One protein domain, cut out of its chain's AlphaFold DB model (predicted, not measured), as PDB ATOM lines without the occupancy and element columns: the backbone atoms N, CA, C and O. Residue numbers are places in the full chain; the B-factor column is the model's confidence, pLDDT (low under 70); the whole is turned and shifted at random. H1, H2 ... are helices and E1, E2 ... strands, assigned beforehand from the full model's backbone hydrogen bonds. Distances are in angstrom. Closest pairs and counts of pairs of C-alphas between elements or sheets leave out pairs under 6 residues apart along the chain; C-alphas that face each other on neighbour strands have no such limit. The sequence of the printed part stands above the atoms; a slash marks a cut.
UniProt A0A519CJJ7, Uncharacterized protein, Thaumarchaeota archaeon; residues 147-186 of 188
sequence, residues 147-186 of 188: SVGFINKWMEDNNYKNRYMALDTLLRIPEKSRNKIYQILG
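What this domain is: This is residues 147 to 186 of the 188 residues of an uncharacterized protein of Thaumarchaeota archaeon (UniProt A0A519CJJ7). A twisted hairpin of two strands, E1 and E2, has a helix at each end of its sequence, H1 before it and H2 after it. Both helices come near E1 rather than E2, and they stay apart from each other. The printed part has 40 residues, with two named helices and two named strands in the order H1, E1, E2, H2; the sheet has the order E1 - E2 and is antiparallel, and the class is mixed, helices and strands. The whole is compact, with a radius of gyration of the C-alphas of 9.9 A and spans of 28 by 19 by 14 A.

Where its parts are: H1 is residues 147 to 157, 15.5 A from first to last C-alpha, and begins at C-alpha 147 (-26.063, 67.646, 161.411). E1 is residues 162 to 167, 15.7 A long, and E2 is residues 169 to 174, 15.8 A long. H2 is residues 175 to 184, 14.6 A long, and ends at C-alpha 184 (-25.350, 55.592, 142.864).

How they stand to each other: H1 and E1 have 8 pairs of C-alphas within 8 A, the closest being those of Asn 152 and Arg 163, 5.7 A apart. E1 and E2 form a hairpin, antiparallel at 146 degrees; N 163 and O 173 are 2.9 A apart and N 169 and O 167 2.7 A, both within hydrogen-bond range. E1 and H2 have 4 such pairs, the closest being the C-alphas of Arg 163 and Glu 175, 5.7 A apart. H1 and E2 are only just apart, with their closest C-alphas 8.2 A from each other. H1 and H2 are apart. In H1 and H2 every O i to N i+4 pair is within hydrogen-bond range.

The domain as a whole: The two C-alphas farthest apart, those of Asn 158 and Gly 186, are 27.8 A from each other. The printed part has no cut, and the links H1 to E1, E1 to E2 and E2 to H2 are tight. The mean pLDDT of the printed part is 83.7, and residues 167 to 169 are under 70.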
ATOM      1  N   SER A 147     -26.646  66.300 161.467       87.56
ATOM      2  CA  SER A 147     -26.063  67.646 161.411       87.56
ATOM      3  C   SER A 147     -26.037  68.193 159.983       87.56
ATOM      4  O   SER A 147     -26.439  69.332 159.752       87.56
ATOM      5  N   VAL A 148     -25.634  67.378 159.006       88.06
ATOM      6  CA  VAL A 148     -25.656  67.759 157.586       88.06
ATOM      7  C   VAL A 148     -27.085  67.988 157.094       88.06
ATOM      8  O   VAL A 148     -27.331  68.948 156.366       88.06
ATOM      9  N   GLY A 149     -28.039  67.155 157.515       88.38
ATOM     10  CA  GLY A 149     -29.462  67.334 157.228       88.38
ATOM     11  C   GLY A 149     -29.995  68.667 157.752       88.38
ATOM     12  O   GLY A 149     -30.646  69.398 157.008       88.38
ATOM     13  N   PHE A 150     -29.649  69.026 158.991       90.81
ATOM     14  CA  PHE A 150     -30.017  70.310 159.590       90.81
ATOM     15  C   PHE A 150     -29.444  71.500 158.808       90.81
ATOM     16  O   PHE A 150     -30.186  72.416 158.457       90.81
ATOM     17  N   ILE A 151     -28.149  71.467 158.471       89.75
ATOM     18  CA  ILE A 151     -27.501  72.539 157.695       89.75
ATOM     19  C   ILE A 151     -28.126  72.656 156.303       89.75
ATOM     20  O   ILE A 151     -28.382  73.762 155.835       89.75
ATOM     21  N   ASN A 152     -28.387  71.531 155.635       90.69
ATOM     22  CA  ASN A 152     -28.999  71.532 154.308       90.69
ATOM     23  C   ASN A 152     -30.419  72.096 154.328       90.69
ATOM     24  O   ASN A 152     -30.753  72.866 153.432       90.69
ATOM     25  N   LYS A 153     -31.216  71.765 155.350       91.81
ATOM     26  CA  LYS A 153     -32.548  72.345 155.537       91.81
ATOM     27  C   LYS A 153     -32.464  73.859 155.740       91.81
ATOM     28  O   LYS A 153     -33.121  74.607 155.035       91.81
ATOM     29  N   TRP A 154     -31.570  74.317 156.618       94.00
ATOM     30  CA  TRP A 154     -31.331  75.750 156.806       94.00
ATOM     31  C   TRP A 154     -30.885  76.442 155.505       94.00
ATOM     32  O   TRP A 154     -31.315  77.554 155.210       94.00
ATOM     33  N   MET A 155     -30.049  75.792 154.691       91.31
ATOM     34  CA  MET A 155     -29.630  76.323 153.389       91.31
ATOM     35  C   MET A 155     -30.777  76.430 152.383       91.31
ATOM     36  O   MET A 155     -30.796  77.373 151.593       91.31
ATOM     37  N   GLU A 156     -31.697  75.469 152.398       92.06
ATOM     38  CA  GLU A 156     -32.910  75.474 151.584       92.06
ATOM     39  C   GLU A 156     -33.836  76.621 151.995       92.06
ATOM     40  O   GLU A 156     -34.187  77.440 151.147       92.06
ATOM     41  N   ASP A 157     -34.092  76.771 153.299       94.38
ATOM     42  CA  ASP A 157     -34.904  77.858 153.865       94.38
ATOM     43  C   ASP A 157     -34.339  79.257 153.522       94.38
ATOM     44  O   ASP A 157     -35.072  80.242 153.474       94.38
ATOM     45  N   ASN A 158     -33.031  79.351 153.243       94.25
ATOM     46  CA  ASN A 158     -32.328  80.585 152.871       94.25
ATOM     47  C   ASN A 158     -31.971  80.683 151.369       94.25
ATOM     48  O   ASN A 158     -31.165  81.529 150.985       94.25
ATOM     49  N   ASN A 159     -32.548  79.843 150.499       92.50
ATOM     50  CA  ASN A 159     -32.359  79.874 149.036       92.50
ATOM     51  C   ASN A 159     -30.905  79.714 148.535       92.50
ATOM     52  O   ASN A 159     -30.551  80.155 147.435       92.50
ATOM     53  N   TYR A 160     -30.037  79.040 149.293       89.62
ATOM     54  CA  TYR A 160     -28.701  78.693 148.805       89.62
ATOM     55  C   TYR A 160     -28.775  77.556 147.773       89.62
ATOM     56  O   TYR A 160     -29.527  76.600 147.931       89.62
ATOM     57  N   LYS A 161     -27.940  77.609 146.724       84.31
ATOM     58  CA  LYS A 161     -27.904  76.603 145.632       84.31
ATOM     59  C   LYS A 161     -27.028  75.374 145.915       84.31
ATOM     60  O   LYS A 161     -27.080  74.383 145.187       84.31
ATOM     61  N   ASN A 162     -26.184  75.453 146.943       85.12
ATOM     62  CA  ASN A 162     -25.247  74.390 147.300       85.12
ATOM     63  C   ASN A 162     -25.783  73.584 148.484       85.12
ATOM     64  O   ASN A 162     -26.579  74.083 149.281       85.12
ATOM     65  N   ARG A 163     -25.321  72.339 148.596       84.25
ATOM     66  CA  ARG A 163     -25.626  71.423 149.697       84.25
ATOM     67  C   ARG A 163     -24.338  70.810 150.222       84.25
ATOM     68  O   ARG A 163     -23.340  70.720 149.505       84.25
ATOM     69  N   TYR A 164     -24.381  70.360 151.463       84.19
ATOM     70  CA  TYR A 164     -23.340  69.533 152.041       84.19
ATOM     71  C   TYR A 164     -23.684  68.055 151.917       84.19
ATOM     72  O   TYR A 164     -24.845  67.648 152.019       84.19
ATOM     73  N   MET A 165     -22.648  67.254 151.706       79.25
ATOM     74  CA  MET A 165     -22.703  65.804 151.775       79.25
ATOM     75  C   MET A 165     -21.713  65.309 152.823       79.25
ATOM     76  O   MET A 165     -20.605  65.833 152.940       79.25
ATOM     77  N   ALA A 166     -22.137  64.291 153.563       71.06
ATOM     78  CA  ALA A 166     -21.322  63.528 154.488       71.06
ATOM     79  C   ALA A 166     -20.773  62.271 153.787       71.06
ATOM     80  O   ALA A 166     -21.472  61.264 153.689       71.06
ATOM     81  N   LEU A 167     -19.538  62.333 153.284       64.75
ATOM     82  CA  LEU A 167     -18.777  61.185 152.758       64.75
ATOM     83  C   LEU A 167     -17.427  61.147 153.480       64.75
ATOM     84  O   LEU A 167     -16.422  61.598 152.935       64.75
ATOM     85  N   ASP A 168     -17.449  60.759 154.758       60.22
ATOM     86  CA  ASP A 168     -16.336  60.811 155.733       60.22
ATOM     87  C   ASP A 168     -15.731  62.209 155.993       60.22
ATOM     88  O   ASP A 168     -15.115  62.456 157.026       60.22
ATOM     89  N   THR A 169     -15.993  63.169 155.108       61.44
ATOM     90  CA  THR A 169     -15.655  64.587 155.182       61.44
ATOM     91  C   THR A 169     -16.848  65.428 154.719       61.44
ATOM     92  O   THR A 169     -17.743  64.941 154.016       61.44
ATOM     93  N   LEU A 170     -16.895  66.695 155.149       70.44
ATOM     94  CA  LEU A 170     -17.937  67.636 154.741       70.44
ATOM     95  C   LEU A 170     -17.611  68.187 153.347       70.44
ATOM     96  O   LEU A 170     -16.735  69.038 153.201       70.44
ATOM     97  N   LEU A 171     -18.335  67.738 152.324       78.25
ATOM     98  CA  LEU A 171     -18.129  68.207 150.954       78.25
ATOM     99  C   LEU A 171     -19.248  69.158 150.539       78.25
ATOM    100  O   LEU A 171     -20.425  68.793 150.555       78.25
ATOM    101  N   ARG A 172     -18.880  70.384 150.148       79.75
ATOM    102  CA  ARG A 172     -19.807  71.349 149.542       79.75
ATOM    103  C   ARG A 172     -19.955  71.023 148.064       79.75
ATOM    104  O   ARG A 172     -18.991  71.133 147.312       79.75
ATOM    105  N   ILE A 173     -21.161  70.675 147.636       84.94
ATOM    106  CA  ILE A 173     -21.440  70.295 146.251       84.94
ATOM    107  C   ILE A 173     -22.744  70.926 145.744       84.94
ATOM    108  O   ILE A 173     -23.637  71.238 146.538       84.94
ATOM    109  N   PRO A 174     -22.892  71.118 144.422       87.62
ATOM    110  CA  PRO A 174     -24.172  71.492 143.833       87.62
ATOM    111  C   PRO A 174     -25.239  70.421 144.087       87.62
ATOM    112  O   PRO A 174     -24.961  69.221 144.030       87.62
ATOM    113  N   GLU A 175     -26.486  70.841 144.293       82.06
ATOM    114  CA  GLU A 175     -27.610  69.947 144.609       82.06
ATOM    115  C   GLU A 175     -27.854  68.864 143.542       82.06
ATOM    116  O   GLU A 175     -28.057  67.693 143.862       82.06
ATOM    117  N   LYS A 176     -27.724  69.214 142.255       84.62
ATOM    118  CA  LYS A 176     -27.836  68.247 141.148       84.62
ATOM    119  C   LYS A 176     -26.790  67.131 141.238       84.62
ATOM    120  O   LYS A 176     -27.103  65.974 140.960       84.62
ATOM    121  N   SER A 177     -25.561  67.468 141.629       85.06
ATOM    122  CA  SER A 177     -24.479  66.494 141.800       85.06
ATOM    123  C   SER A 177     -24.727  65.608 143.019       85.06
ATOM    124  O   SER A 177     -24.521  64.400 142.937       85.06
ATOM    125  N   ARG A 178     -25.254  66.178 144.112       82.50
ATOM    126  CA  ARG A 178     -25.651  65.427 145.315       82.50
ATOM    127  C   ARG A 178     -26.649  64.316 144.999       82.50
ATOM    128  O   ARG A 178     -26.419  63.173 145.385       82.50
ATOM    129  N   ASN A 179     -27.708  64.635 144.260       84.44
ATOM    130  CA  ASN A 179     -28.774  63.678 143.956       84.44
ATOM    131  C   ASN A 179     -28.282  62.510 143.090       84.44
ATOM    132  O   ASN A 179     -28.631  61.362 143.355       84.44
ATOM    133  N   LYS A 180     -27.415  62.779 142.103       86.38
ATOM    134  CA  LYS A 180     -26.782  61.720 141.296       86.38
ATOM    135  C   LYS A 180     -25.919  60.790 142.148       86.38
ATOM    136  O   LYS A 180     -25.988  59.577 141.992       86.38
ATOM    137  N   ILE A 181     -25.126  61.352 143.059       83.19
ATOM    138  CA  ILE A 181     -24.266  60.561 143.948       83.19
ATOM    139  C   ILE A 181     -25.116  59.678 144.875       83.19
ATOM    140  O   ILE A 181     -24.822  58.498 145.032       83.19
ATOM    141  N   TYR A 182     -26.205  60.202 145.440       82.31
ATOM    142  CA  TYR A 182     -27.110  59.426 146.297       82.31
ATOM    143  C   TYR A 182     -27.809  58.278 145.562       82.31
ATOM    144  O   TYR A 182     -27.913  57.186 146.120       82.31
ATOM    145  N   GLN A 183     -28.189  58.478 144.295       86.00
ATOM    146  CA  GLN A 183     -28.711  57.400 143.448       86.00
ATOM    147  C   GLN A 183     -27.697  56.267 143.257       86.00
ATOM    148  O   GLN A 183     -28.068  55.103 143.376       86.00
ATOM    149  N   ILE A 184     -26.422  56.592 143.015       85.88
ATOM    150  CA  ILE A 184     -25.350  55.592 142.864       85.88
ATOM    151  C   ILE A 184     -25.116  54.837 144.180       85.88
ATOM    152  O   ILE A 184     -24.924  53.626 144.177       85.88
ATOM    153  N   LEU A 185     -25.157  55.546 145.309       80.06
ATOM    154  CA  LEU A 185     -24.921  54.976 146.637       80.06
ATOM    155  C   LEU A 185     -26.142  54.250 147.229       80.06
ATOM    156  O   LEU A 185     -26.055  53.739 148.345       80.06
ATOM    157  N   GLY A 186     -27.286  54.235 146.536       74.88
ATOM    158  CA  GLY A 186     -28.525  53.631 147.036       74.88
ATOM    159  C   GLY A 186     -29.096  54.315 148.287       74.88
ATOM    160  O   GLY A 186     -29.846  53.690 149.037       74.88
TER     161      GLY A 186